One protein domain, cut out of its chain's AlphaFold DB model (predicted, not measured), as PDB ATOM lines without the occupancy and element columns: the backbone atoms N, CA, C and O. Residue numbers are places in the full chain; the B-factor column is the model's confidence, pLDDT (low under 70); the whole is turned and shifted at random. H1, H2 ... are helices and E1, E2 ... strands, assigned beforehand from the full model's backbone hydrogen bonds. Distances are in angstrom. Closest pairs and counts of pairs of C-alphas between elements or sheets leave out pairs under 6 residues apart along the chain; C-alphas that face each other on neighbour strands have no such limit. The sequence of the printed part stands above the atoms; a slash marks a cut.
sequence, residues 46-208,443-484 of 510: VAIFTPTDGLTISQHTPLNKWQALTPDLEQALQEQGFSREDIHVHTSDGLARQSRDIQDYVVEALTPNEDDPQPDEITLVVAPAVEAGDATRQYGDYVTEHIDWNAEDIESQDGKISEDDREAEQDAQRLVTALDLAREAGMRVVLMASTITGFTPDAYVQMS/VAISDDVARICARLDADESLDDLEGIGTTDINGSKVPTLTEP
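AT A GLANCE: This is residues 46 to 208 and 443 to 484 of the 510 residues of an uncharacterized protein of Bifidobacterium pullorum subsp. saeculare DSM 6531 = LMG 14934 (UniProt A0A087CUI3). A strongly twisted, mostly parallel sheet makes the middle of three layers, with H2 and H5 packed on one face and H1 and H6 on the other; the hairpin E6 and E7 makes one end of the sheet. H5, the longest helix, reaches the sheet with residues 179 to 185, while H4 packs on its residues 166 to 173, far from the middle. The 205 printed residues include six named helices and seven named strands, in the order E1 H1 E2 H2 E3 H3 H4 H5 E4 E5 H6 E6 E7. The sheet runs E2 E1 E3 E4 E5 E7 E6, mixed, and the class is mixed, helices and strands. The whole is compact and rounded, with a radius of gyration of the C-alphas of 16.9 A and spans of 52 by 43 by 31 A.

IN THESE COORDINATES: E1, residues 46 to 51, begins at C-alpha 46 (-17.857, 6.765, 46.298). H1 is residues 66 to 80, 20.6 A long, E2 87 to 92, H2 95 to 109, 20.8 A, and E3 122 to 126. H3 is residues 136 to 139, H4 151 to 155 and H5 163 to 185, 33.0 A. E4 is residues 188 to 192, E5 203 to 206, H6 443 to 457, 21.1 A, and E6 468 to 473. E7, residues 476 to 482, is 17.5 A long and ends at C-alpha 482 (-10.952, 25.199, 39.571).

HOW THE PARTS SIT: E2 and E1 are parallel, with N 48 and O 88 2.8 A apart, within hydrogen-bond range. E1, H1, E2 form a strand-helix-strand unit, parallel neighbours with a helix between, its crossover right-handed; E3, H3 H4 H5, E4 form another. E2, H2, E3 are a split unit, with E1 between the strands, also right-handed. E5 and E7 are parallel at 50 degrees, with N 481 and O 204 at 2.8 A; E7 and E6 are antiparallel, with N 469 and O 480 at 2.8 A. H1 touches H6 at a steep tilt of 50 degrees, closest at the C-alphas of Leu 73 and Ser 446, 4.4 A. H2 touches H5 at a shallow tilt of 24 degrees, closest at those of Ser 99 and Leu 175, 4.6 A. H3 touches no helix and is not on the sheet. Every O i to N i+4 pair is within hydrogen-bond range in H5 and H6, against 9 of 11 in H1, 10 of 11 in H2 and 0 of 1 in H4, where 1 of 2 O i to N i+3 pairs is; H3 is too short for such a pair.

THE WHOLE: The C-alphas farthest apart, Glu 79 and Asp 158, are 53.7 A apart. Residues 209 to 442 are not printed; C-alphas 208 and 443 are 14.7 A apart. The links E1 to H1, H2 to E3 and H3 to H4 are long. Mean pLDDT of the printed part is 91.7; residues 55 to 59, 132 to 135, 157 and 159 are under 70.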
ATOM      1  N   VAL A  46     -18.817   6.066  47.163       98.75
ATOM      2  CA  VAL A  46     -17.857   6.765  46.298       98.75
ATOM      3  C   VAL A  46     -16.737   5.821  45.888       98.75
ATOM      4  O   VAL A  46     -15.990   5.328  46.730       98.75
ATOM      5  N   ALA A  47     -16.580   5.616  44.581       98.69
ATOM      6  CA  ALA A  47     -15.478   4.845  44.018       98.69
ATOM      7  C   ALA A  47     -14.467   5.776  43.340       98.69
ATOM      8  O   ALA A  47     -14.783   6.463  42.370       98.69
ATOM      9  N   ILE A  48     -13.246   5.804  43.865       98.81
ATOM     10  CA  ILE A  48     -12.147   6.664  43.434       98.81
ATOM     11  C   ILE A  48     -11.193   5.841  42.569       98.81
ATOM     12  O   ILE A  48     -10.611   4.867  43.043       98.81
ATOM     13  N   PHE A  49     -10.987   6.258  41.323       98.50
ATOM     14  CA  PHE A  49     -10.048   5.656  40.382       98.50
ATOM     15  C   PHE A  49      -8.964   6.668  40.028       98.50
ATOM     16  O   PHE A  49      -9.213   7.608  39.273       98.50
ATOM     17  N   THR A  50      -7.753   6.468  40.544       96.31
ATOM     18  CA  THR A  50      -6.599   7.327  40.241       96.31
ATOM     19  C   THR A  50      -5.481   6.550  39.548       96.31
ATOM     20  O   THR A  50      -5.410   5.319  39.642       96.31
ATOM     21  N   PRO A  51      -4.568   7.241  38.855       93.25
ATOM     22  CA  PRO A  51      -3.332   6.638  38.389       93.25
ATOM     23  C   PRO A  51      -2.439   6.237  39.575       93.25
ATOM     24  O   PRO A  51      -2.578   6.733  40.696       93.25
ATOM     25  N   THR A  52      -1.505   5.327  39.323       89.88
ATOM     26  CA  THR A  52      -0.331   5.130  40.178       89.88
ATOM     27  C   THR A  52       0.652   6.254  39.890       89.88
ATOM     28  O   THR A  52       0.799   6.653  38.735       89.88
ATOM     29  N   ASP A  53       1.342   6.744  40.917       84.12
ATOM     30  CA  ASP A  53       2.361   7.773  40.726       84.12
ATOM     31  C   ASP A  53       3.446   7.314  39.750       84.12
ATOM     32  O   ASP A  53       3.945   6.183  39.817       84.12
ATOM     33  N   GLY A  54       3.853   8.229  38.872       70.31
ATOM     34  CA  GLY A  54       4.973   7.997  37.971       70.31
ATOM     35  C   GLY A  54       6.281   7.827  38.749       70.31
ATOM     36  O   GLY A  54       6.544   8.536  39.726       70.31
ATOM     37  N   LEU A  55       7.143   6.909  38.299       64.88
ATOM     38  CA  LEU A  55       8.492   6.775  38.850       64.88
ATOM     39  C   LEU A  55       9.342   7.981  38.432       64.88
ATOM     40  O   LEU A  55       9.731   8.099  37.273       64.88
ATOM     41  N   THR A  56       9.702   8.850  39.378       58.53
ATOM     42  CA  THR A  56      10.756   9.847  39.150       58.53
ATOM     43  C   THR A  56      12.112   9.163  39.326       58.53
ATOM     44  O   THR A  56      12.433   8.678  40.410       58.53
ATOM     45  N   ILE A  57      12.913   9.077  38.259       51.78
ATOM     46  CA  ILE A  57      14.238   8.421  38.287       51.78
ATOM     47  C   ILE A  57      15.230   9.189  39.189       51.78
ATOM     48  O   ILE A  57      16.181   8.608  39.718       51.78
ATOM     49  N   SER A  58      14.994  10.483  39.408       61.69
ATOM     50  CA  SER A  58      15.788  11.366  40.263       61.69
ATOM     51  C   SER A  58      15.236  11.450  41.697       61.69
ATOM     52  O   SER A  58      14.087  11.108  41.970       61.69
ATOM     53  N   GLN A  59      16.058  11.952  42.631       65.25
ATOM     54  CA  GLN A  59      15.601  12.346  43.981       65.25
ATOM     55  C   GLN A  59      14.684  13.584  43.960       65.25
ATOM     56  O   GLN A  59      14.161  13.980  44.998       65.25
ATOM     57  N   HIS A  60      14.520  14.187  42.783       79.75
ATOM     58  CA  HIS A  60      13.739  15.380  42.530       79.75
ATOM     59  C   HIS A  60      12.276  14.987  42.297       79.75
ATOM     60  O   HIS A  60      11.852  14.738  41.168       79.75
ATOM     61  N   THR A  61      11.520  14.863  43.388       83.94
ATOM     62  CA  THR A  61      10.123  14.420  43.350       83.94
ATOM     63  C   THR A  61       9.179  15.580  43.706       83.94
ATOM     64  O   THR A  61       9.283  16.115  44.817       83.94
ATOM     65  N   PRO A  62       8.239  15.950  42.812       90.44
ATOM     66  CA  PRO A  62       7.172  16.903  43.120       90.44
ATOM     67  C   PRO A  62       6.278  16.434  44.277       90.44
ATOM     68  O   PRO A  62       6.056  15.234  44.438       90.44
ATOM     69  N   LEU A  63       5.704  17.370  45.046       92.19
ATOM     70  CA  LEU A  63       4.790  17.045  46.157       92.19
ATOM     71  C   LEU A  63       3.390  16.609  45.709       92.19
ATOM     72  O   LEU A  63       2.705  15.896  46.448       92.19
ATOM     73  N   ASN A  64       2.936  17.060  44.539       91.88
ATOM     74  CA  ASN A  64       1.637  16.676  43.995       91.88
ATOM     75  C   ASN A  64       1.719  15.292  43.350       91.88
ATOM     76  O   ASN A  64       2.228  15.131  42.239       91.88
ATOM     77  N   LYS A  65       1.222  14.309  44.102       91.44
ATOM     78  CA  LYS A  65       1.225  12.876  43.806       91.44
ATOM     79  C   LYS A  65      -0.133  12.268  44.137       91.44
ATOM     80  O   LYS A  65      -0.743  12.650  45.141       91.44
ATOM     81  N   TRP A  66      -0.629  11.348  43.320       92.81
ATOM     82  CA  TRP A  66      -1.895  10.651  43.551       92.81
ATOM     83  C   TRP A  66      -1.879   9.900  44.879       92.81
ATOM     84  O   TRP A  66      -2.840  10.000  45.636       92.81
ATOM     85  N   GLN A  67      -0.751   9.275  45.246       92.00
ATOM     86  CA  GLN A  67      -0.607   8.611  46.549       92.00
ATOM     87  C   GLN A  67      -0.823   9.556  47.744       92.00
ATOM     88  O   GLN A  67      -1.179   9.094  48.829       92.00
ATOM     89  N   ALA A  68      -0.600  10.859  47.564       93.06
ATOM     90  CA  ALA A  68      -0.825  11.857  48.600       93.06
ATOM     91  C   ALA A  68      -2.243  12.453  48.566       93.06
ATOM     92  O   ALA A  68      -2.778  12.747  49.626       93.06
ATOM     93  N   LEU A  69      -2.860  12.598  47.386       95.69
ATOM     94  CA  LEU A  69      -4.230  13.119  47.253       95.69
ATOM     95  C   LEU A  69      -5.278  12.117  47.724       95.69
ATOM     96  O   LEU A  69      -6.230  12.502  48.389       95.69
ATOM     97  N   THR A  70      -5.116  10.836  47.400       96.06
ATOM     98  CA  THR A  70      -6.146   9.833  47.686       96.06
ATOM     99  C   THR A  70      -6.496   9.734  49.181       96.06
ATOM    100  O   THR A  70      -7.685   9.778  49.491       96.06
ATOM    101  N   PRO A  71      -5.532   9.701  50.126       96.56
ATOM    102  CA  PRO A  71      -5.850   9.738  51.555       96.56
ATOM    103  C   PRO A  71      -6.509  11.047  52.018       96.56
ATOM    104  O   PRO A  71      -7.374  11.000  52.894       96.56
ATOM    105  N   ASP A  72      -6.117  12.192  51.445       97.56
ATOM    106  CA  ASP A  72      -6.718  13.498  51.753       97.56
ATOM    107  C   ASP A  72      -8.195  13.514  51.295       97.56
ATOM    108  O   ASP A  72      -9.078  13.915  52.054       97.56
ATOM    109  N   LEU A  73      -8.495  12.961  50.113       98.50
ATOM    110  CA  LEU A  73      -9.859  12.806  49.593       98.50
ATOM    111  C   LEU A  73     -10.695  11.802  50.399       98.50
ATOM    112  O   LEU A  73     -11.845  12.091  50.726       98.50
ATOM    113  N   GLU A  74     -10.138  10.645  50.775       98.44
ATOM    114  CA  GLU A  74     -10.821   9.691  51.664       98.44
ATOM    115  C   GLU A  74     -11.197  10.344  53.002       98.44
ATOM    116  O   GLU A  74     -12.274  10.085  53.549       98.44
ATOM    117  N   GLN A  75     -10.309  11.174  53.559       98.12
ATOM    118  CA  GLN A  75     -10.590  11.915  54.783       98.12
ATOM    119  C   GLN A  75     -11.690  12.959  54.556       98.12
ATOM    120  O   GLN A  75     -12.647  12.994  55.329       98.12
ATOM    121  N   ALA A  76     -11.591  13.764  53.498       98.44
ATOM    122  CA  ALA A  76     -12.580  14.785  53.171       98.44
ATOM    123  C   ALA A  76     -13.983  14.190  52.953       98.44
ATOM    124  O   ALA A  76     -14.972  14.719  53.463       98.44
ATOM    125  N   LEU A  77     -14.085  13.041  52.276       98.62
ATOM    126  CA  LEU A  77     -15.342  12.303  52.107       98.62
ATOM    127  C   LEU A  77     -15.921  11.848  53.454       98.62
ATOM    128  O   LEU A  77     -17.105  12.056  53.722       98.62
ATOM    129  N   GLN A  78     -15.094  11.309  54.353       98.25
ATOM    130  CA  GLN A  78     -15.546  10.961  55.707       98.25
ATOM    131  C   GLN A  78     -16.054  12.185  56.482       98.25
ATOM    132  O   GLN A  78     -17.027  12.087  57.232       98.25
ATOM    133  N   GLU A  79     -15.434  13.351  56.293       97.69
ATOM    134  CA  GLU A  79     -15.882  14.610  56.898       97.69
ATOM    135  C   GLU A  79     -17.210  15.120  56.306       97.69
ATOM    136  O   GLU A  79     -17.979  15.767  57.022       97.69
ATOM    137  N   GLN A  80     -17.526  14.772  55.051       97.12
ATOM    138  CA  GLN A  80     -18.841  15.004  54.433       97.12
ATOM    139  C   GLN A  80     -19.911  13.973  54.837       97.12
ATOM    140  O   GLN A  80     -21.085  14.168  54.531       97.12
ATOM    141  N   GLY A  81     -19.543  12.920  55.574       96.25
ATOM    142  CA  GLY A  81     -20.482  11.938  56.123       96.25
ATOM    143  C   GLY A  81     -20.515  10.589  55.407       96.25
ATOM    144  O   GLY A  81     -21.299   9.735  55.816       96.25
ATOM    145  N   PHE A  82     -19.657  10.368  54.407       97.06
ATOM    146  CA  PHE A  82     -19.489   9.056  53.779       97.06
ATOM    147  C   PHE A  82     -18.843   8.066  54.756       97.06
ATOM    148  O   PHE A  82     -17.847   8.375  55.423       97.06
ATOM    149  N   SER A  83     -19.393   6.857  54.855       96.31
ATOM    150  CA  SER A  83     -18.798   5.810  55.685       96.31
ATOM    151  C   SER A  83     -17.527   5.277  55.036       96.31
ATOM    152  O   SER A  83     -17.434   5.118  53.825       96.31
ATOM    153  N   ARG A  84     -16.538   4.916  55.856       96.25
ATOM    154  CA  ARG A  84     -15.265   4.372  55.361       96.25
ATOM    155  C   ARG A  84     -15.420   3.088  54.530       96.25
ATOM    156  O   ARG A  84     -14.563   2.799  53.707       96.25
ATOM    157  N   GLU A  85     -16.451   2.292  54.795       95.88
ATOM    158  CA  GLU A  85     -16.744   1.060  54.044       95.88
ATOM    159  C   GLU A  85     -17.380   1.314  52.669       95.88
ATOM    160  O   GLU A  85     -17.250   0.467  51.785       95.88
ATOM    161  N   ASP A  86     -17.931   2.512  52.466       97.06
ATOM    162  CA  ASP A  86     -18.571   2.967  51.227       97.06
ATOM    163  C   ASP A  86     -17.640   3.868  50.392       97.06
ATOM    164  O   ASP A  86     -18.062   4.507  49.431       97.06
ATOM    165  N   ILE A  87     -16.352   3.933  50.750       98.44
ATOM    166  CA  ILE A  87     -15.313   4.618  49.974       98.44
ATOM    167  C   ILE A  87     -14.370   3.560  49.406       98.44
ATOM    168  O   ILE A  87     -13.625   2.905  50.142       98.44
ATOM    169  N   HIS A  88     -14.409   3.364  48.088       98.25
ATOM    170  CA  HIS A  88     -13.629   2.338  47.394       98.25
ATOM    171  C   HIS A  88     -12.519   2.997  46.586       98.25
ATOM    172  O   HIS A  88     -12.776   3.779  45.680       98.25
ATOM    173  N   VAL A  89     -11.267   2.691  46.912       98.25
ATOM    174  CA  VAL A  89     -10.100   3.287  46.256       98.25
ATOM    175  C   VAL A  89      -9.435   2.276  45.330       98.25
ATOM    176  O   VAL A  89      -9.022   1.196  45.757       98.25
ATOM    177  N   HIS A  90      -9.255   2.678  44.076       97.88
ATOM    178  CA  HIS A  90      -8.613   1.915  43.020       97.88
ATOM    179  C   HIS A  90      -7.472   2.728  42.406       97.88
ATOM    180  O   HIS A  90      -7.639   3.887  42.023       97.88
ATOM    181  N   THR A  91      -6.305   2.100  42.284       95.88
ATOM    182  CA  THR A  91      -5.127   2.695  41.646       95.88
ATOM    183  C   THR A  91      -4.639   1.808  40.514       95.88
ATOM    184  O   THR A  91      -4.421   0.610  40.727       95.88
ATOM    185  N   SER A  92      -4.398   2.390  39.346       94.81
ATOM    186  CA  SER A  92      -3.995   1.645  38.147       94.81
ATOM    187  C   SER A  92      -2.740   2.267  37.530       94.81
ATOM    188  O   SER A  92      -2.538   3.469  37.610       94.81
ATOM    189  N   ASP A  93      -1.862   1.463  36.935       90.19
ATOM    190  CA  ASP A  93      -0.579   1.911  36.362       90.19
ATOM    191  C   ASP A  93      -0.683   2.389  34.905       90.19
ATOM    192  O   ASP A  93       0.327   2.739  34.311       90.19
ATOM    193  N   GLY A  94      -1.889   2.404  34.341       91.94
ATOM    194  CA  GLY A  94      -2.155   2.882  32.992       91.94
ATOM    195  C   GLY A  94      -3.616   2.693  32.596       91.94
ATOM    196  O   GLY A  94      -4.371   1.944  33.240       91.94
ATOM    197  N   LEU A  95      -4.009   3.358  31.509       93.75
ATOM    198  CA  LEU A  95      -5.381   3.402  31.000       93.75
ATOM    199  C   LEU A  95      -5.944   2.002  30.723       93.75
ATOM    200  O   LEU A  95      -7.113   1.726  31.007       93.75
ATOM    201  N   ALA A  96      -5.093   1.084  30.261       95.06
ATOM    202  CA  ALA A  96      -5.428  -0.312  30.003       95.06
ATOM    203  C   ALA A  96      -5.948  -1.055  31.237       95.06
ATOM    204  O   ALA A  96      -6.861  -1.877  31.153       95.06
ATOM    205  N   ARG A  97      -5.334  -0.848  32.404       96.81
ATOM    206  CA  ARG A  97      -5.791  -1.495  33.638       96.81
ATOM    207  C   ARG A  97      -7.000  -0.753  34.189       96.81
ATOM    208  O   ARG A  97      -8.018  -1.381  34.451       96.81
ATOM    209  N   GLN A  98      -6.921   0.573  34.246       97.81
ATOM    210  CA  GLN A  98      -7.966   1.401  34.838       97.81
ATOM    211  C   GLN A  98      -9.325   1.230  34.155       97.81
ATOM    212  O   GLN A  98     -10.339   1.056  34.817       97.81
ATOM    213  N   SER A  99      -9.359   1.218  32.823       98.12
ATOM    214  CA  SER A  99     -10.613   1.042  32.084       98.12
ATOM    215  C   SER A  99     -11.210  -0.365  32.220       98.12
ATOM    216  O   SER A  99     -12.416  -0.515  32.041       98.12
ATOM    217  N   ARG A 100     -10.409  -1.395  32.550       98.38
ATOM    218  CA  ARG A 100     -10.926  -2.723  32.943       98.38
ATOM    219  C   ARG A 100     -11.498  -2.678  34.353       98.38
ATOM    220  O   ARG A 100     -12.619  -3.121  34.543       98.38
ATOM    221  N   ASP A 101     -10.762  -2.089  35.294       98.38
ATOM    222  CA  ASP A 101     -11.185  -1.977  36.692       98.38
ATOM    223  C   ASP A 101     -12.517  -1.207  36.805       98.38
ATOM    224  O   ASP A 101     -13.431  -1.652  37.492       98.38
ATOM    225  N   ILE A 102     -12.663  -0.098  36.067       98.69
ATOM    226  CA  ILE A 102     -13.909   0.681  36.001       98.69
ATOM    227  C   ILE A 102     -15.028  -0.131  35.344       98.69
ATOM    228  O   ILE A 102     -16.147  -0.147  35.847       98.69
ATOM    229  N   GLN A 103     -14.752  -0.821  34.232       98.50
ATOM    230  CA  GLN A 103     -15.751  -1.671  33.578       98.50
ATOM    231  C   GLN A 103     -16.257  -2.771  34.516       98.50
ATOM    232  O   GLN A 103     -17.467  -2.976  34.600       98.50
ATOM    233  N   ASP A 104     -15.352  -3.464  35.203       98.25
ATOM    234  CA  ASP A 104     -15.688  -4.542  36.130       98.25
ATOM    235  C   ASP A 104     -16.526  -4.002  37.299       98.25
ATOM    236  O   ASP A 104     -17.584  -4.563  37.590       98.25
ATOM    237  N   TYR A 105     -16.121  -2.868  37.886       98.31
ATOM    238  CA  TYR A 105     -16.860  -2.200  38.961       98.31
ATOM    239  C   TYR A 105     -18.279  -1.808  38.529       98.31
ATOM    240  O   TYR A 105     -19.260  -2.135  39.199       98.31
ATOM    241  N   VAL A 106     -18.407  -1.146  37.373       98.19
ATOM    242  CA  VAL A 106     -19.706  -0.713  36.844       98.19
ATOM    243  C   VAL A 106     -20.598  -1.921  36.579       98.19
ATOM    244  O   VAL A 106     -21.750  -1.921  36.997       98.19
ATOM    245  N   VAL A 107     -20.084  -2.967  35.925       97.31
ATOM    246  CA  VAL A 107     -20.860  -4.179  35.614       97.31
ATOM    247  C   VAL A 107     -21.333  -4.895  36.879       97.31
ATOM    248  O   VAL A 107     -22.475  -5.356  36.903       97.31
ATOM    249  N   GLU A 108     -20.497  -4.982  37.914       95.88
ATOM    250  CA  GLU A 108     -20.871  -5.570  39.205       95.88
ATOM    251  C   GLU A 108     -22.026  -4.793  39.856       95.88
ATOM    252  O   GLU A 108     -23.046  -5.391  40.217       95.88
ATOM    253  N   ALA A 109     -21.929  -3.461  39.874       95.69
ATOM    254  CA  ALA A 109     -22.939  -2.574  40.443       95.69
ATOM    255  C   ALA A 109     -24.290  -2.575  39.691       95.69
ATOM    256  O   ALA A 109     -25.314  -2.215  40.267       95.69
ATOM    257  N   LEU A 110     -24.355  -3.037  38.433       94.75
ATOM    258  CA  LEU A 110     -25.633  -3.229  37.715       94.75
ATOM    259  C   LEU A 110     -26.441  -4.438  38.207       94.75
ATOM    260  O   LEU A 110     -27.600  -4.615  37.817       94.75
ATOM    261  N   THR A 111     -25.840  -5.298  39.026       92.75
ATOM    262  CA  THR A 111     -26.488  -6.487  39.589       92.75
ATOM    263  C   THR A 111     -26.346  -6.536  41.113       92.75
ATOM    264  O   THR A 111     -25.770  -7.499  41.623       92.75
ATOM    265  N   PRO A 112     -26.879  -5.538  41.846       88.56
ATOM    266  CA  PRO A 112     -26.680  -5.434  43.287       88.56
ATOM    267  C   PRO A 112     -27.363  -6.588  44.033       88.56
ATOM    268  O   PRO A 112     -28.477  -7.014  43.689       88.56
ATOM    269  N   ASN A 113     -26.697  -7.106  45.064       90.31
ATOM    270  CA  ASN A 113     -27.304  -7.982  46.066       90.31
ATOM    271  C   ASN A 113     -28.159  -7.165  47.059       90.31
ATOM    272  O   ASN A 113     -28.292  -5.954  46.928       90.31
ATOM    273  N   GLU A 114     -28.780  -7.824  48.049       84.44
ATOM    274  CA  GLU A 114     -29.701  -7.160  48.999       84.44
ATOM    275  C   GLU A 114     -29.063  -6.014  49.803       84.44
ATOM    276  O   GLU A 114     -29.788  -5.096  50.178       84.44
ATOM    277  N   ASP A 115     -27.753  -6.075  50.055       85.88
ATOM    278  CA  ASP A 115     -27.014  -5.104  50.874       85.88
ATOM    279  C   ASP A 115     -26.097  -4.185  50.033       85.88
ATOM    280  O   ASP A 115     -25.385  -3.364  50.603       85.88
ATOM    281  N   ASP A 116     -26.085  -4.332  48.700       90.25
ATOM    282  CA  ASP A 116     -25.223  -3.536  47.815       90.25
ATOM    283  C   ASP A 116     -25.918  -2.212  47.425       90.25
ATOM    284  O   ASP A 116     -27.146  -2.200  47.245       90.25
ATOM    285  N   PRO A 117     -25.159  -1.111  47.241       92.50
ATOM    286  CA  PRO A 117     -25.716   0.175  46.828       92.50
ATOM    287  C   PRO A 117     -26.392   0.073  45.458       92.50
ATOM    288  O   PRO A 117     -25.946  -0.657  44.565       92.50
ATOM    289  N   GLN A 118     -27.476   0.823  45.275       95.00
ATOM    290  CA  GLN A 118     -28.080   0.984  43.956       95.00
ATOM    291  C   GLN A 118     -27.191   1.866  43.065       95.00
ATOM    292  O   GLN A 118     -26.469   2.724  43.569       95.00
ATOM    293  N   PRO A 119     -27.238   1.709  41.728       96.19
ATOM    294  CA  PRO A 119     -26.426   2.522  40.824       96.19
ATOM    295  C   PRO A 119     -26.572   4.038  41.012       96.19
ATOM    296  O   PRO A 119     -25.592   4.760  40.878       96.19
ATOM    297  N   ASP A 120     -27.765   4.537  41.326       95.44
ATOM    298  CA  ASP A 120     -28.019   5.963  41.564       95.44
ATOM    299  C   ASP A 120     -27.467   6.487  42.899       95.44
ATOM    300  O   ASP A 120     -27.370   7.699  43.067       95.44
ATOM    301  N   GLU A 121     -27.031   5.594  43.788       95.88
ATOM    302  CA  GLU A 121     -26.349   5.893  45.055       95.88
ATOM    303  C   GLU A 121     -24.814   5.852  44.903       95.88
ATOM    304  O   GLU A 121     -24.085   5.953  45.888       95.88
ATOM    305  N   ILE A 122     -24.288   5.667  43.683       98.50
ATOM    306  CA  ILE A 122     -22.848   5.548  43.420       98.50
ATOM    307  C   ILE A 122     -22.329   6.784  42.679       98.50
ATOM    308  O   ILE A 122     -22.801   7.136  41.594       98.50
ATOM    309  N   THR A 123     -21.266   7.388  43.218       98.81
ATOM    310  CA  THR A 123     -20.453   8.395  42.524       98.81
ATOM    311  C   THR A 123     -19.074   7.833  42.177       98.81
ATOM    312  O   THR A 123     -18.319   7.406  43.049       98.81
ATOM    313  N   LEU A 124     -18.712   7.867  40.897       98.88
ATOM    314  CA  LEU A 124     -17.375   7.553  40.401       98.88
ATOM    315  C   LEU A 124     -16.541   8.839  40.343       98.88
ATOM    316  O   LEU A 124     -16.912   9.780  39.646       98.88
ATOM    317  N   VAL A 125     -15.400   8.868  41.026       98.88
ATOM    318  CA  VAL A 125     -14.383   9.923  40.900       98.88
ATOM    319  C   VAL A 125     -13.223   9.356  40.094       98.88
ATOM    320  O   VAL A 125     -12.523   8.464  40.564       98.88
ATOM    321  N   VAL A 126     -13.025   9.838  38.869       98.62
ATOM    322  CA  VAL A 126     -12.102   9.226  37.906       98.62
ATOM    323  C   VAL A 126     -11.065  10.238  37.438       98.62
ATOM    324  O   VAL A 126     -11.402  11.220  36.781       98.62
ATOM    325  N   ALA A 127      -9.794   9.962  37.724       97.12
ATOM    326  CA  ALA A 127      -8.654  10.591  37.071       97.12
ATOM    327  C   ALA A 127      -8.057   9.602  36.058       97.12
ATOM    328  O   ALA A 127      -7.449   8.611  36.478       97.12
ATOM    329  N   PRO A 128      -8.247   9.814  34.741       95.50
ATOM    330  CA  PRO A 128      -7.729   8.911  33.719       95.50
ATOM    331  C   PRO A 128      -6.215   8.660  33.839       95.50
ATOM    332  O   PRO A 128      -5.428   9.598  33.936       95.50
ATOM    333  N   ALA A 129      -5.804   7.390  33.814       91.62
ATOM    334  CA  ALA A 129      -4.407   6.961  33.932       91.62
ATOM    335  C   ALA A 129      -3.630   7.113  32.616       91.62
ATOM    336  O   ALA A 129      -3.320   6.127  31.947       91.62
ATOM    337  N   VAL A 130      -3.338   8.364  32.260       79.44
ATOM    338  CA  VAL A 130      -2.501   8.741  31.111       79.44
ATOM    339  C   VAL A 130      -1.015   8.650  31.442       79.44
ATOM    340  O   VAL A 130      -0.591   8.961  32.558       79.44
ATOM    341  N   GLU A 131      -0.209   8.236  30.469       71.62
ATOM    342  CA  GLU A 131       1.245   8.278  30.589       71.62
ATOM    343  C   GLU A 131       1.761   9.658  30.161       71.62
ATOM    344  O   GLU A 131       1.915   9.939  28.979       71.62
ATOM    345  N   ALA A 132       2.060  10.523  31.131       69.75
ATOM    346  CA  ALA A 132       2.708  11.806  30.848       69.75
ATOM    347  C   ALA A 132       4.184  11.602  30.454       69.75
ATOM    348  O   ALA A 132       4.859  10.754  31.038       69.75
ATOM    349  N   GLY A 133       4.726  12.407  29.536       67.19
ATOM    350  CA  GLY A 133       6.152  12.362  29.173       67.19
ATOM    351  C   GLY A 133       7.098  12.755  30.323       67.19
ATOM    352  O   GLY A 133       6.707  13.442  31.269       67.19
ATOM    353  N   ASP A 134       8.378  12.367  30.239       68.50
ATOM    354  CA  ASP A 134       9.371  12.576  31.314       68.50
ATOM    355  C   ASP A 134       9.542  14.042  31.745       68.50
ATOM    356  O   ASP A 134       9.698  14.324  32.935       68.50
ATOM    357  N   ALA A 135       9.480  14.980  30.796       69.25
ATOM    358  CA  ALA A 135       9.554  16.412  31.084       69.25
ATOM    359  C   ALA A 135       8.288  16.928  31.793       69.25
ATOM    360  O   ALA A 135       8.390  17.738  32.713       69.25
ATOM    361  N   THR A 136       7.107  16.429  31.414       76.25
ATOM    362  CA  THR A 136       5.816  16.794  32.022       76.25
ATOM    363  C   THR A 136       5.708  16.271  33.454       76.25
ATOM    364  O   THR A 136       5.256  16.992  34.343       76.25
ATOM    365  N   ARG A 137       6.236  15.070  33.734       77.38
ATOM    366  CA  ARG A 137       6.301  14.505  35.098       77.38
ATOM    367  C   ARG A 137       7.064  15.395  36.086       77.38
ATOM    368  O   ARG A 137       6.822  15.313  37.290       77.38
ATOM    369  N   GLN A 138       7.942  16.282  35.601       83.50
ATOM    370  CA  GLN A 138       8.644  17.258  36.444       83.50
ATOM    371  C   GLN A 138       7.739  18.387  36.977       83.50
ATOM    372  O   GLN A 138       8.180  19.257  37.722       83.50
ATOM    373  N   TYR A 139       6.465  18.412  36.599       87.88
ATOM    374  CA  TYR A 139       5.496  19.362  37.136       87.88
ATOM    375  C   TYR A 139       4.562  18.709  38.169       87.88
ATOM    376  O   TYR A 139       3.815  19.409  38.843       87.88
ATOM    377  N   GLY A 140       4.651  17.393  38.378       87.25
ATOM    378  CA  GLY A 140       3.745  16.634  39.245       87.25
ATOM    379  C   GLY A 140       2.691  15.860  38.460       87.25
ATOM    380  O   GLY A 140       2.533  16.039  37.256       87.25
ATOM    381  N   ASP A 141       1.972  14.982  39.155       86.50
ATOM    382  CA  ASP A 141       1.149  13.953  38.496       86.50
ATOM    383  C   ASP A 141      -0.280  14.436  38.173       86.50
ATOM    384  O   ASP A 141      -1.080  13.686  37.626       86.50
ATOM    385  N   TYR A 142      -0.604  15.682  38.528       87.25
ATOM    386  CA  TYR A 142      -1.936  16.291  38.390       87.25
ATOM    387  C   TYR A 142      -2.105  17.112  37.114       87.25
ATOM    388  O   TYR A 142      -3.158  17.713  36.912       87.25
ATOM    389  N   VAL A 143      -1.055  17.208  36.296       85.25
ATOM    390  CA  VAL A 143      -1.078  18.038  35.095       85.25
ATOM    391  C   VAL A 143      -2.240  17.615  34.202       85.25
ATOM    392  O   VAL A 143      -2.354  16.452  33.822       85.25
ATOM    393  N   THR A 144      -3.104  18.576  33.883       83.38
ATOM    394  CA  THR A 144      -4.266  18.347  33.026       83.38
ATOM    395  C   THR A 144      -3.831  18.069  31.592       83.38
ATOM    396  O   THR A 144      -3.151  18.890  30.975       83.38
ATOM    397  N   GLU A 145      -4.314  16.953  31.048       81.88
ATOM    398  CA  GLU A 145      -4.174  16.579  29.639       81.88
ATOM    399  C   GLU A 145      -5.550  16.294  29.003       81.88
ATOM    400  O   GLU A 145      -6.575  16.158  29.686       81.88
ATOM    401  N   HIS A 146      -5.595  16.221  27.673       87.00
ATOM    402  CA  HIS A 146      -6.770  15.756  26.938       87.00
ATOM    403  C   HIS A 146      -6.443  14.444  26.230       87.00
ATOM    404  O   HIS A 146      -5.480  14.367  25.476       87.00
ATOM    405  N   ILE A 147      -7.246  13.412  26.486       88.81
ATOM    406  CA  ILE A 147      -7.148  12.124  25.806       88.81
ATOM    407  C   ILE A 147      -7.974  12.212  24.529       88.81
ATOM    408  O   ILE A 147      -9.200  12.037  24.541       88.81
ATOM    409  N   ASP A 148      -7.281  12.487  23.436       87.75
ATOM    410  CA  ASP A 148      -7.816  12.330  22.095       87.75
ATOM    411  C   ASP A 148      -7.790  10.858  21.690       87.75
ATOM    412  O   ASP A 148      -6.822  10.145  21.949       87.75
ATOM    413  N   TRP A 149      -8.890  10.405  21.093       89.62
ATOM    414  CA  TRP A 149      -9.020   9.058  20.553       89.62
ATOM    415  C   TRP A 149     -10.081   9.060  19.440       89.62
ATOM    416  O   TRP A 149     -11.011   9.878  19.438       89.62
ATOM    417  N   ASN A 150      -9.950   8.168  18.466       85.75
ATOM    418  CA  ASN A 150     -10.784   8.067  17.282       85.75
ATOM    419  C   ASN A 150     -11.165   6.611  16.966       85.75
ATOM    420  O   ASN A 150     -10.352   5.758  16.614       85.75
ATOM    421  N   ALA A 151     -12.471   6.338  16.967       83.31
ATOM    422  CA  ALA A 151     -13.002   5.013  16.654       83.31
ATOM    423  C   ALA A 151     -12.620   4.496  15.250       83.31
ATOM    424  O   ALA A 151     -12.524   3.285  15.053       83.31
ATOM    425  N   GLU A 152     -12.401   5.381  14.267       83.19
ATOM    426  CA  GLU A 152     -11.982   4.976  12.916       83.19
ATOM    427  C   GLU A 152     -10.557   4.400  12.900       83.19
ATOM    428  O   GLU A 152     -10.247   3.517  12.092       83.19
ATOM    429  N   ASP A 153      -9.715   4.850  13.827       81.44
ATOM    430  CA  ASP A 153      -8.310   4.469  13.924       81.44
ATOM    431  C   ASP A 153      -8.151   3.044  14.471       81.44
ATOM    432  O   ASP A 153      -7.308   2.278  13.987       81.44
ATOM    433  N   ILE A 154      -9.074   2.621  15.340       80.00
ATOM    434  CA  ILE A 154      -9.218   1.238  15.824       80.00
ATOM    435  C   ILE A 154      -9.542   0.271  14.674       80.00
ATOM    436  O   ILE A 154      -9.009  -0.840  14.607       80.00
ATOM    437  N   GLU A 155     -10.422   0.676  13.754       77.75
ATOM    438  CA  GLU A 155     -10.857  -0.156  12.623       77.75
ATOM    439  C   GLU A 155      -9.876  -0.114  11.434       77.75
ATOM    440  O   GLU A 155      -9.992  -0.907  10.486       77.75
ATOM    441  N   SER A 156      -8.894   0.793  11.471       73.06
ATOM    442  CA  SER A 156      -7.950   1.022  10.383       73.06
ATOM    443  C   SER A 156      -7.012  -0.179  10.166       73.06
ATOM    444  O   SER A 156      -6.246  -0.604  11.031       73.06
ATOM    445  N   GLN A 157      -7.034  -0.728   8.947       66.69
ATOM    446  CA  GLN A 157      -6.070  -1.739   8.475       66.69
ATOM    447  C   GLN A 157      -5.056  -1.160   7.478       66.69
ATOM    448  O   GLN A 157      -4.337  -1.909   6.817       66.69
ATOM    449  N   ASP A 158      -5.024   0.167   7.309       71.56
ATOM    450  CA  ASP A 158      -4.205   0.826   6.288       71.56
ATOM    451  C   ASP A 158      -2.726   0.993   6.693       71.56
ATOM    452  O   ASP A 158      -1.923   1.461   5.884       71.56
ATOM    453  N   GLY A 159      -2.358   0.525   7.892       64.31
ATOM    454  CA  GLY A 159      -0.982   0.460   8.384       64.31
ATOM    455  C   GLY A 159      -0.381   1.811   8.773       64.31
ATOM    456  O   GLY A 159       0.833   1.880   8.925       64.31
ATOM    457  N   LYS A 160      -1.193   2.871   8.899       73.50
ATOM    458  CA  LYS A 160      -0.723   4.212   9.290       73.50
ATOM    459  C   LYS A 160      -0.561   4.426  10.790       73.50
ATOM    460  O   LYS A 160       0.107   5.366  11.179       73.50
ATOM    461  N   ILE A 161      -1.197   3.580  11.585       76.69
ATOM    462  CA  ILE A 161      -1.242   3.678  13.045       76.69
ATOM    463  C   ILE A 161      -0.481   2.481  13.603       76.69
ATOM    464  O   ILE A 161      -0.586   1.382  13.027       76.69
ATOM    465  N   SER A 162       0.309   2.680  14.657       82.38
ATOM    466  CA  SER A 162       1.068   1.595  15.280       82.38
ATOM    467  C   SER A 162       0.131   0.595  15.982       82.38
ATOM    468  O   SER A 162      -1.085   0.790  16.048       82.38
ATOM    469  N   GLU A 163       0.644  -0.565  16.397       83.00
ATOM    470  CA  GLU A 163      -0.160  -1.487  17.220       83.00
ATOM    471  C   GLU A 163      -0.427  -0.881  18.604       83.00
ATOM    472  O   GLU A 163      -1.562  -0.952  19.065       83.00
ATOM    473  N   ASP A 164       0.566  -0.201  19.181       82.19
ATOM    474  CA  ASP A 164       0.485   0.429  20.502       82.19
ATOM    475  C   ASP A 164      -0.547   1.570  20.524       82.19
ATOM    476  O   ASP A 164      -1.408   1.601  21.402       82.19
ATOM    477  N   ASP A 165      -0.568   2.430  19.497       82.62
ATOM    478  CA  ASP A 165      -1.588   3.484  19.368       82.62
ATOM    479  C   ASP A 165      -2.995   2.879  19.270       82.62
ATOM    480  O   ASP A 165      -3.925   3.338  19.925       82.62
ATOM    481  N   ARG A 166      -3.173   1.794  18.497       86.56
ATOM    482  CA  ARG A 166      -4.478   1.114  18.416       86.56
ATOM    483  C   ARG A 166      -4.903   0.517  19.757       86.56
ATOM    484  O   ARG A 166      -6.105   0.438  20.011       86.56
ATOM    485  N   GLU A 167      -3.968   0.035  20.569       88.31
ATOM    486  CA  GLU A 167      -4.269  -0.465  21.915       88.31
ATOM    487  C   GLU A 167      -4.679   0.683  22.847       88.31
ATOM    488  O   GLU A 167      -5.711   0.569  23.513       88.31
ATOM    489  N   ALA A 168      -3.969   1.815  22.814       87.62
ATOM    490  CA  ALA A 168      -4.328   3.017  23.570       87.62
ATOM    491  C   ALA A 168      -5.738   3.528  23.207       87.62
ATOM    492  O   ALA A 168      -6.563   3.784  24.088       87.62
ATOM    493  N   GLU A 169      -6.052   3.570  21.912       91.31
ATOM    494  CA  GLU A 169      -7.366   3.914  21.360       91.31
ATOM    495  C   GLU A 169      -8.481   2.966  21.848       91.31
ATOM    496  O   GLU A 169      -9.571   3.393  22.240       91.31
ATOM    497  N   GLN A 170      -8.213   1.655  21.888       93.38
ATOM    498  CA  GLN A 170      -9.155   0.660  22.419       93.38
ATOM    499  C   GLN A 170      -9.376   0.807  23.927       93.38
ATOM    500  O   GLN A 170     -10.494   0.609  24.416       93.38
ATOM    501  N   ASP A 171      -8.328   1.137  24.675       95.12
ATOM    502  CA  ASP A 171      -8.412   1.349  26.114       95.12
ATOM    503  C   ASP A 171      -9.206   2.622  26.447       95.12
ATOM    504  O   ASP A 171     -10.063   2.589  27.339       95.12
ATOM    505  N   ALA A 172      -9.010   3.698  25.678       95.25
ATOM    506  CA  ALA A 172      -9.813   4.919  25.737       95.25
ATOM    507  C   ALA A 172     -11.288   4.646  25.399       95.25
ATOM    508  O   ALA A 172     -12.181   5.001  26.176       95.25
ATOM    509  N   GLN A 173     -11.563   3.915  24.312       96.19
ATOM    510  CA  GLN A 173     -12.921   3.503  23.951       96.19
ATOM    511  C   GLN A 173     -13.594   2.685  25.062       96.19
ATOM    512  O   GLN A 173     -14.781   2.887  25.356       96.19
ATOM    513  N   ARG A 174     -12.865   1.749  25.689       97.56
ATOM    514  CA  ARG A 174     -13.399   0.955  26.805       97.56
ATOM    515  C   ARG A 174     -13.742   1.845  27.992       97.56
ATOM    516  O   ARG A 174     -14.805   1.642  28.576       97.56
ATOM    517  N   LEU A 175     -12.878   2.805  28.331       98.19
ATOM    518  CA  LEU A 175     -13.150   3.755  29.408       98.19
ATOM    519  C   LEU A 175     -14.452   4.512  29.140       98.19
ATOM    520  O   LEU A 175     -15.355   4.470  29.970       98.19
ATOM    521  N   VAL A 176     -14.580   5.131  27.961       98.06
ATOM    522  CA  VAL A 176     -15.787   5.882  27.579       98.06
ATOM    523  C   VAL A 176     -17.030   4.997  27.653       98.06
ATOM    524  O   VAL A 176     -18.009   5.369  28.289       98.06
ATOM    525  N   THR A 177     -16.966   3.782  27.102       98.25
ATOM    526  CA  THR A 177     -18.094   2.833  27.124       98.25
ATOM    527  C   THR A 177     -18.512   2.461  28.550       98.25
ATOM    528  O   THR A 177     -19.702   2.342  28.836       98.25
ATOM    529  N   ALA A 178     -17.547   2.253  29.451       98.62
ATOM    530  CA  ALA A 178     -17.827   1.919  30.844       98.62
ATOM    531  C   ALA A 178     -18.459   3.098  31.600       98.62
ATOM    532  O   ALA A 178     -19.412   2.900  32.352       98.62
ATOM    533  N   LEU A 179     -17.969   4.318  31.372       98.62
ATOM    534  CA  LEU A 179     -18.506   5.522  32.006       98.62
ATOM    535  C   LEU A 179     -19.892   5.901  31.460       98.62
ATOM    536  O   LEU A 179     -20.759   6.301  32.234       98.62
ATOM    537  N   ASP A 180     -20.139   5.726  30.160       98.44
ATOM    538  CA  ASP A 180     -21.475   5.899  29.578       98.44
ATOM    539  C   ASP A 180     -22.466   4.899  30.181       98.44
ATOM    540  O   ASP A 180     -23.555   5.290  30.601       98.44
ATOM    541  N   LEU A 181     -22.069   3.628  30.316       98.56
ATOM    542  CA  LEU A 181     -22.889   2.605  30.970       98.56
ATOM    543  C   LEU A 181     -23.205   2.966  32.431       98.56
ATOM    544  O   LEU A 181     -24.340   2.781  32.871       98.56
ATOM    545  N   ALA A 182     -22.229   3.504  33.167       98.56
ATOM    546  CA  ALA A 182     -22.419   3.978  34.537       98.56
ATOM    547  C   ALA A 182     -23.495   5.074  34.603       98.56
ATOM    548  O   ALA A 182     -24.454   4.965  35.372       98.56
ATOM    549  N   ARG A 183     -23.390   6.092  33.739       98.00
ATOM    550  CA  ARG A 183     -24.359   7.199  33.679       98.00
ATOM    551  C   ARG A 183     -25.742   6.744  33.227       98.00
ATOM    552  O   ARG A 183     -26.741   7.176  33.798       98.00
ATOM    553  N   GLU A 184     -25.826   5.858  32.234       97.69
ATOM    554  CA  GLU A 184     -27.096   5.274  31.779       97.69
ATOM    555  C   GLU A 184     -27.815   4.500  32.892       97.69
ATOM    556  O   GLU A 184     -29.048   4.456  32.915       97.69
ATOM    557  N   ALA A 185     -27.057   3.915  33.822       97.50
ATOM    558  CA  ALA A 185     -27.586   3.215  34.984       97.50
ATOM    559  C   ALA A 185     -27.973   4.135  36.153       97.50
ATOM    560  O   ALA A 185     -28.695   3.686  37.039       97.50
ATOM    561  N   GLY A 186     -27.549   5.401  36.138       97.62
ATOM    562  CA  GLY A 186     -27.865   6.402  37.164       97.62
ATOM    563  C   GLY A 186     -26.683   6.832  38.035       97.62
ATOM    564  O   GLY A 186     -26.839   7.788  38.795       97.62
ATOM    565  N   MET A 187     -25.515   6.191  37.894       98.62
ATOM    566  CA  MET A 187     -24.301   6.581  38.620       98.62
ATOM    567  C   MET A 187     -23.864   7.984  38.213       98.62
ATOM    568  O   MET A 187     -24.048   8.400  37.063       98.62
ATOM    569  N   ARG A 188     -23.236   8.698  39.144       98.56
ATOM    570  CA  ARG A 188     -22.669  10.028  38.886       98.56
ATOM    571  C   ARG A 188     -21.190   9.912  38.601       98.56
ATOM    572  O   ARG A 188     -20.512   9.088  39.203       98.56
ATOM    573  N   VAL A 189     -20.680  10.720  37.681       98.81
ATOM    574  CA  VAL A 189     -19.267  10.688  37.297       98.81
ATOM    575  C   VAL A 189     -18.648  12.066  37.469       98.81
ATOM    576  O   VAL A 189     -19.029  13.020  36.791       98.81
ATOM    577  N   VAL A 190     -17.656  12.148  38.350       98.81
ATOM    578  CA  VAL A 190     -16.753  13.286  38.509       98.81
ATOM    579  C   VAL A 190     -15.439  12.933  37.825       98.81
ATOM    580  O   VAL A 190     -14.765  11.985  38.222       98.81
ATOM    581  N   LEU A 191     -15.068  13.680  36.789       98.12
ATOM    582  CA  LEU A 191     -13.779  13.508  36.119       98.12
ATOM    583  C   LEU A 191     -12.760  14.495  36.698       98.12
ATOM    584  O   LEU A 191     -13.111  15.645  36.953       98.12
ATOM    585  N   MET A 192     -11.510  14.080  36.883       95.94
ATOM    586  CA  MET A 192     -10.460  14.897  37.494       95.94
ATOM    587  C   MET A 192      -9.175  14.884  36.667       95.94
ATOM    588  O   MET A 192      -8.829  13.865  36.074       95.94
ATOM    589  N   ALA A 193      -8.460  16.012  36.681       93.44
ATOM    590  CA  ALA A 193      -7.222  16.271  35.946       93.44
ATOM    591  C   ALA A 193      -7.376  16.227  34.427       93.44
ATOM    592  O   ALA A 193      -7.273  17.275  33.806       93.44
ATOM    593  N   SER A 194      -7.635  15.066  33.833       92.00
ATOM    594  CA  SER A 194      -7.643  14.898  32.379       92.00
ATOM    595  C   SER A 194      -9.045  14.671  31.836       92.00
ATOM    596  O   SER A 194      -9.869  13.996  32.450       92.00
ATOM    597  N   THR A 195      -9.307  15.230  30.656       93.56
ATOM    598  CA  THR A 195     -10.553  15.001  29.906       93.56
ATOM    599  C   THR A 195     -10.353  13.944  28.828       93.56
ATOM    600  O   THR A 195      -9.224  13.649  28.459       93.56
ATOM    601  N   ILE A 196     -11.438  13.359  28.321       95.25
ATOM    602  CA  ILE A 196     -11.384  12.349  27.258       95.25
ATOM    603  C   ILE A 196     -12.437  12.641  26.192       95.25
ATOM    604  O   ILE A 196     -13.579  13.002  26.504       95.25
ATOM    605  N   THR A 197     -12.047  12.517  24.925       95.44
ATOM    606  CA  THR A 197     -12.957  12.662  23.787       95.44
ATOM    607  C   THR A 197     -14.149  11.707  23.928       95.44
ATOM    608  O   THR A 197     -14.027  10.574  24.386       95.44
ATOM    609  N   GLY A 198     -15.347  12.172  23.573       95.12
ATOM    610  CA  GLY A 198     -16.552  11.338  23.550       95.12
ATOM    611  C   GLY A 198     -17.250  11.115  24.895       95.12
ATOM    612  O   GLY A 198     -18.323  10.525  24.889       95.12
ATOM    613  N   PHE A 199     -16.731  11.631  26.016       97.25
ATOM    614  CA  PHE A 199     -17.387  11.513  27.324       97.25
ATOM    615  C   PHE A 199     -17.637  12.871  27.993       97.25
ATOM    616  O   PHE A 199     -16.795  13.766  27.987       97.25
ATOM    617  N   THR A 200     -18.812  13.041  28.598       97.31
ATOM    618  CA  THR A 200     -19.167  14.246  29.367       97.31
ATOM    619  C   THR A 200     -19.505  13.836  30.801       97.31
ATOM    620  O   THR A 200     -20.494  13.117  30.972       97.31
ATOM    621  N   PRO A 201     -18.735  14.265  31.817       98.00
ATOM    622  CA  PRO A 201     -19.023  13.944  33.214       98.00
ATOM    623  C   PRO A 201     -20.134  14.835  33.794       98.00
ATOM    624  O   PRO A 201     -20.525  15.835  33.191       98.00
ATOM    625  N   ASP A 202     -20.630  14.481  34.980       98.31
ATOM    626  CA  ASP A 202     -21.586  15.294  35.742       98.31
ATOM    627  C   ASP A 202     -20.901  16.498  36.413       98.31
ATOM    628  O   ASP A 202     -21.508  17.561  36.544       98.31
ATOM    629  N   ALA A 203     -19.619  16.357  36.766       98.50
ATOM    630  CA  ALA A 203     -18.742  17.451  37.173       98.50
ATOM    631  C   ALA A 203     -17.304  17.205  36.698       98.50
ATOM    632  O   ALA A 203     -16.873  16.061  36.535       98.50
ATOM    633  N   TYR A 204     -16.550  18.279  36.490       98.31
ATOM    634  CA  TYR A 204     -15.138  18.220  36.127       98.31
ATOM    635  C   TYR A 204     -14.280  18.953  37.157       98.31
ATOM    636  O   TYR A 204     -14.630  20.039  37.603       98.31
ATOM    637  N   VAL A 205     -13.145  18.375  37.531       97.69
ATOM    638  CA  VAL A 205     -12.170  18.973  38.443       97.69
ATOM    639  C   VAL A 205     -10.936  19.314  37.627       97.69
ATOM    640  O   VAL A 205     -10.109  18.447  37.328       97.69
ATOM    641  N   GLN A 206     -10.844  20.583  37.233       95.12
ATOM    642  CA  GLN A 206      -9.725  21.085  36.452       95.12
ATOM    643  C   GLN A 206      -8.541  21.379  37.372       95.12
ATOM    644  O   GLN A 206      -8.523  22.376  38.101       95.12
ATOM    645  N   MET A 207      -7.530  20.524  37.278       93.19
ATOM    646  CA  MET A 207      -6.203  20.779  37.824       93.19
ATOM    647  C   MET A 207      -5.402  21.653  36.838       93.19
ATOM    648  O   MET A 207      -5.951  22.244  35.900       93.19
ATOM    649  N   SER A 208      -4.121  21.868  37.099       88.75
ATOM    650  CA  SER A 208      -3.325  22.845  36.372       88.75
ATOM    651  C   SER A 208      -2.810  22.279  35.074       88.75
ATOM    652  O   SER A 208      -2.216  21.207  35.009       88.75
ATOM    653  N   VAL A 443      -5.277  19.615  49.239       95.38
ATOM    654  CA  VAL A 443      -6.182  19.591  50.400       95.38
ATOM    655  C   VAL A 443      -7.481  20.310  50.048       95.38
ATOM    656  O   VAL A 443      -8.542  19.714  50.194       95.38
ATOM    657  N   ALA A 444      -7.409  21.531  49.502       96.25
ATOM    658  CA  ALA A 444      -8.604  22.242  49.037       96.25
ATOM    659  C   ALA A 444      -9.334  21.465  47.929       96.25
ATOM    660  O   ALA A 444     -10.545  21.273  48.004       96.25
ATOM    661  N   ILE A 445      -8.588  20.915  46.962       97.31
ATOM    662  CA  ILE A 445      -9.152  20.055  45.914       97.31
ATOM    663  C   ILE A 445      -9.878  18.857  46.536       97.31
ATOM    664  O   ILE A 445     -11.014  18.580  46.169       97.31
ATOM    665  N   SER A 446      -9.258  18.150  47.483       98.12
ATOM    666  CA  SER A 446      -9.881  17.000  48.156       98.12
ATOM    667  C   SER A 446     -11.172  17.379  48.883       98.12
ATOM    668  O   SER A 446     -12.184  16.688  48.740       98.12
ATOM    669  N   ASP A 447     -11.158  18.500  49.606       98.19
ATOM    670  CA  ASP A 447     -12.316  19.026  50.328       98.19
ATOM    671  C   ASP A 447     -13.479  19.357  49.385       98.19
ATOM    672  O   ASP A 447     -14.625  18.970  49.642       98.19
ATOM    673  N   ASP A 448     -13.206  20.056  48.285       98.31
ATOM    674  CA  ASP A 448     -14.245  20.485  47.355       98.31
ATOM    675  C   ASP A 448     -14.716  19.353  46.431       98.31
ATOM    676  O   ASP A 448     -15.911  19.277  46.135       98.31
ATOM    677  N   VAL A 449     -13.859  18.386  46.083       98.56
ATOM    678  CA  VAL A 449     -14.290  17.136  45.430       98.56
ATOM    679  C   VAL A 449     -15.227  16.346  46.337       98.56
ATOM    680  O   VAL A 449     -16.287  15.913  45.883       98.56
ATOM    681  N   ALA A 450     -14.911  16.213  47.627       98.62
ATOM    682  CA  ALA A 450     -15.798  15.540  48.570       98.62
ATOM    683  C   ALA A 450     -17.158  16.248  48.694       98.62
ATOM    684  O   ALA A 450     -18.200  15.589  48.754       98.62
ATOM    685  N   ARG A 451     -17.178  17.589  48.681       98.31
ATOM    686  CA  ARG A 451     -18.428  18.369  48.650       98.31
ATOM    687  C   ARG A 451     -19.205  18.155  47.358       98.31
ATOM    688  O   ARG A 451     -20.425  18.041  47.423       98.31
ATOM    689  N   ILE A 452     -18.537  18.085  46.206       98.56
ATOM    690  CA  ILE A 452     -19.182  17.751  44.930       98.56
ATOM    691  C   ILE A 452     -19.836  16.370  45.026       98.56
ATOM    692  O   ILE A 452     -21.017  16.255  44.710       98.56
ATOM    693  N   CYS A 453     -19.128  15.354  45.528       98.56
ATOM    694  CA  CYS A 453     -19.692  14.018  45.739       98.56
ATOM    695  C   CYS A 453     -20.930  14.059  46.645       98.56
ATOM    696  O   CYS A 453     -21.966  13.525  46.269       98.56
ATOM    697  N   ALA A 454     -20.865  14.755  47.785       97.75
ATOM    698  CA  ALA A 454     -22.001  14.888  48.703       97.75
ATOM    699  C   ALA A 454     -23.212  15.594  48.065       97.75
ATOM    700  O   ALA A 454     -24.358  15.231  48.320       97.75
ATOM    701  N   ARG A 455     -22.978  16.608  47.223       97.19
ATOM    702  CA  ARG A 455     -24.050  17.307  46.500       97.19
ATOM    703  C   ARG A 455     -24.681  16.426  45.431       97.19
ATOM    704  O   ARG A 455     -25.900  16.422  45.318       97.19
ATOM    705  N   LEU A 456     -23.867  15.702  44.668       97.00
ATOM    706  CA  LEU A 456     -24.351  14.788  43.635       97.00
ATOM    707  C   LEU A 456     -25.151  13.630  44.242       97.00
ATOM    708  O   LEU A 456     -26.220  13.322  43.723       97.00
ATOM    709  N   ASP A 457     -24.678  13.066  45.356       95.75
ATOM    710  CA  ASP A 457     -25.371  12.039  46.149       95.75
ATOM    711  C   ASP A 457     -26.748  12.520  46.638       95.75
ATOM    712  O   ASP A 457     -27.740  11.804  46.555       95.75
ATOM    713  N   ALA A 458     -26.842  13.783  47.062       95.00
ATOM    714  CA  ALA A 458     -28.087  14.395  47.520       95.00
ATOM    715  C   ALA A 458     -28.967  14.995  46.396       95.00
ATOM    716  O   ALA A 458     -29.957  15.670  46.699       95.00
ATOM    717  N   ASP A 459     -28.619  14.801  45.114       94.12
ATOM    718  CA  ASP A 459     -29.267  15.442  43.954       94.12
ATOM    719  C   ASP A 459     -29.353  16.990  44.059       94.12
ATOM    720  O   ASP A 459     -30.286  17.643  43.570       94.12
ATOM    721  N   GLU A 460     -28.369  17.612  44.707       95.50
ATOM    722  CA  GLU A 460     -28.271  19.056  44.904       95.50
ATOM    723  C   GLU A 460     -27.429  19.746  43.813       95.50
ATOM    724  O   GLU A 460     -26.519  19.167  43.222       95.50
ATOM    725  N   SER A 461     -27.709  21.031  43.545       94.62
ATOM    726  CA  SER A 461     -26.929  21.817  42.573       94.62
ATOM    727  C   SER A 461     -25.507  22.118  43.072       94.62
ATOM    728  O   SER A 461     -25.293  22.342  44.268       94.62
ATOM    729  N   LEU A 462     -24.568  22.201  42.123       96.56
ATOM    730  CA  LEU A 462     -23.171  22.594  42.333       96.56
ATOM    731  C   LEU A 462     -22.934  24.110  42.195       96.56
ATOM    732  O   LEU A 462     -21.879  24.587  42.597       96.56
ATOM    733  N   ASP A 463     -23.895  24.874  41.660       91.00
ATOM    734  CA  ASP A 463     -23.710  26.283  41.249       91.00
ATOM    735  C   ASP A 463     -23.278  27.237  42.382       91.00
ATOM    736  O   ASP A 463     -22.721  28.301  42.117       91.00
ATOM    737  N   ASP A 464     -23.571  26.884  43.637       89.25
ATOM    738  CA  ASP A 464     -23.278  27.704  44.819       89.25
ATOM    739  C   ASP A 464     -21.952  27.325  45.510       89.25
ATOM    740  O   ASP A 464     -21.593  27.936  46.522       89.25
ATOM    741  N   LEU A 465     -21.235  26.308  45.016       93.69
ATOM    742  CA  LEU A 465     -19.913  25.957  45.532       93.69
ATOM    743  C   LEU A 465     -18.865  26.963  45.036       93.69
ATOM    744  O   LEU A 465     -18.880  27.401  43.884       93.69
ATOM    745  N   GLU A 466     -17.946  27.344  45.924       94.06
ATOM    746  CA  GLU A 466     -16.793  28.166  45.553       94.06
ATOM    747  C   GLU A 466     -15.924  27.409  44.535       94.06
ATOM    748  O   GLU A 466     -15.918  26.183  44.508       94.06
ATOM    749  N   GLY A 467     -15.275  28.133  43.621       93.06
ATOM    750  CA  GLY A 467     -14.456  27.515  42.572       93.06
ATOM    751  C   GLY A 467     -15.237  26.846  41.429       93.06
ATOM    752  O   GLY A 467     -14.622  26.535  40.409       93.06
ATOM    753  N   ILE A 468     -16.567  26.680  41.527       96.88
ATOM    754  CA  ILE A 468     -17.385  26.132  40.435       96.88
ATOM    755  C   ILE A 468     -17.655  27.189  39.357       96.88
ATOM    756  O   ILE A 468     -18.328  28.200  39.558       96.88
ATOM    757  N   GLY A 469     -17.138  26.912  38.164       96.25
ATOM    758  CA  GLY A 469     -17.473  27.576  36.915       96.25
ATOM    759  C   GLY A 469     -18.135  26.620  35.925       96.25
ATOM    760  O   GLY A 469     -18.772  25.631  36.286       96.25
ATOM    761  N   THR A 470     -17.990  26.915  34.636       95.56
ATOM    762  CA  THR A 470     -18.508  26.051  33.572       95.56
ATOM    763  C   THR A 470     -17.510  25.959  32.429       95.56
ATOM    764  O   THR A 470     -17.154  26.985  31.844       95.56
ATOM    765  N   THR A 471     -17.140  24.736  32.050       94.19
ATOM    766  CA  THR A 471     -16.275  24.458  30.893       94.19
ATOM    767  C   THR A 471     -17.074  23.772  29.788       94.19
ATOM    768  O   THR A 471     -18.091  23.127  30.040       94.19
ATOM    769  N   ASP A 472     -16.664  23.978  28.536       95.19
ATOM    770  CA  ASP A 472     -17.180  23.207  27.406       95.19
ATOM    771  C   ASP A 472     -16.372  21.914  27.272       95.19
ATOM    772  O   ASP A 472     -15.173  21.975  27.018       95.19
ATOM    773  N   ILE A 473     -17.010  20.765  27.477       94.00
ATOM    774  CA  ILE A 473     -16.396  19.445  27.325       94.00
ATOM    775  C   ILE A 473     -17.258  18.672  26.338       94.00
ATOM    776  O   ILE A 473     -18.460  18.510  26.553       94.00
ATOM    777  N   ASN A 474     -16.658  18.235  25.227       91.44
ATOM    778  CA  ASN A 474     -17.352  17.502  24.165       91.44
ATOM    779  C   ASN A 474     -18.642  18.204  23.668       91.44
ATOM    780  O   ASN A 474     -19.647  17.561  23.362       91.44
ATOM    781  N   GLY A 475     -18.636  19.543  23.596       92.56
ATOM    782  CA  GLY A 475     -19.777  20.347  23.141       92.56
ATOM    783  C   GLY A 475     -20.863  20.585  24.198       92.56
ATOM    784  O   GLY A 475     -21.914  21.149  23.875       92.56
ATOM    785  N   SER A 476     -20.633  20.155  25.441       95.06
ATOM    786  CA  SER A 476     -21.568  20.275  26.559       95.06
ATOM    787  C   SER A 476     -21.012  21.171  27.660       95.06
ATOM    788  O   SER A 476     -19.814  21.200  27.921       95.06
ATOM    789  N   LYS A 477     -21.899  21.913  28.331       96.56
ATOM    790  CA  LYS A 477     -21.547  22.747  29.484       96.56
ATOM    791  C   LYS A 477     -21.515  21.894  30.745       96.56
ATOM    792  O   LYS A 477     -22.557  21.391  31.153       96.56
ATOM    793  N   VAL A 478     -20.333  21.764  31.337       97.31
ATOM    794  CA  VAL A 478     -20.079  20.945  32.527       97.31
ATOM    795  C   VAL A 478     -19.714  21.857  33.702       97.31
ATOM    796  O   VAL A 478     -18.908  22.771  33.498       97.31
ATOM    797  N   PRO A 479     -20.291  21.654  34.904       98.00
ATOM    798  CA  PRO A 479     -19.816  22.293  36.129       98.00
ATOM    799  C   PRO A 479     -18.350  21.934  36.381       98.00
ATOM    800  O   PRO A 479     -18.012  20.754  36.478       98.00
ATOM    801  N   THR A 480     -17.490  22.943  36.481       97.69
ATOM    802  CA  THR A 480     -16.042  22.737  36.595       97.69
ATOM    803  C   THR A 480     -15.506  23.364  37.865       97.69
ATOM    804  O   THR A 480     -15.597  24.581  38.007       97.69
ATOM    805  N   LEU A 481     -14.906  22.565  38.744       97.69
ATOM    806  CA  LEU A 481     -14.102  23.046  39.862       97.69
ATOM    807  C   LEU A 481     -12.743  23.526  39.356       97.69
ATOM    808  O   LEU A 481     -12.097  22.853  38.551       97.69
ATOM    809  N   THR A 482     -12.299  24.687  39.823       95.12
ATOM    810  CA  THR A 482     -10.952  25.199  39.571       95.12
ATOM    811  C   THR A 482     -10.399  25.825  40.838       95.12
ATOM    812  O   THR A 482     -10.851  26.896  41.244       95.12
ATOM    813  N   GLU A 483      -9.366  25.199  41.400       95.06
ATOM    814  CA  GLU A 483      -8.665  25.729  42.567       95.06
ATOM    815  C   GLU A 483      -7.488  26.630  42.176       95.06
ATOM    816  O   GLU A 483      -6.808  26.363  41.178       95.06
ATOM    817  N   PRO A 484      -7.214  27.720  42.915       93.38
ATOM    818  CA  PRO A 484      -6.005  28.511  42.727       93.38
ATOM    819  C   PRO A 484      -4.735  27.709  43.039       93.38
ATOM    820  O   PRO A 484      -4.661  26.982  44.024       93.38
TER     821      PRO A 484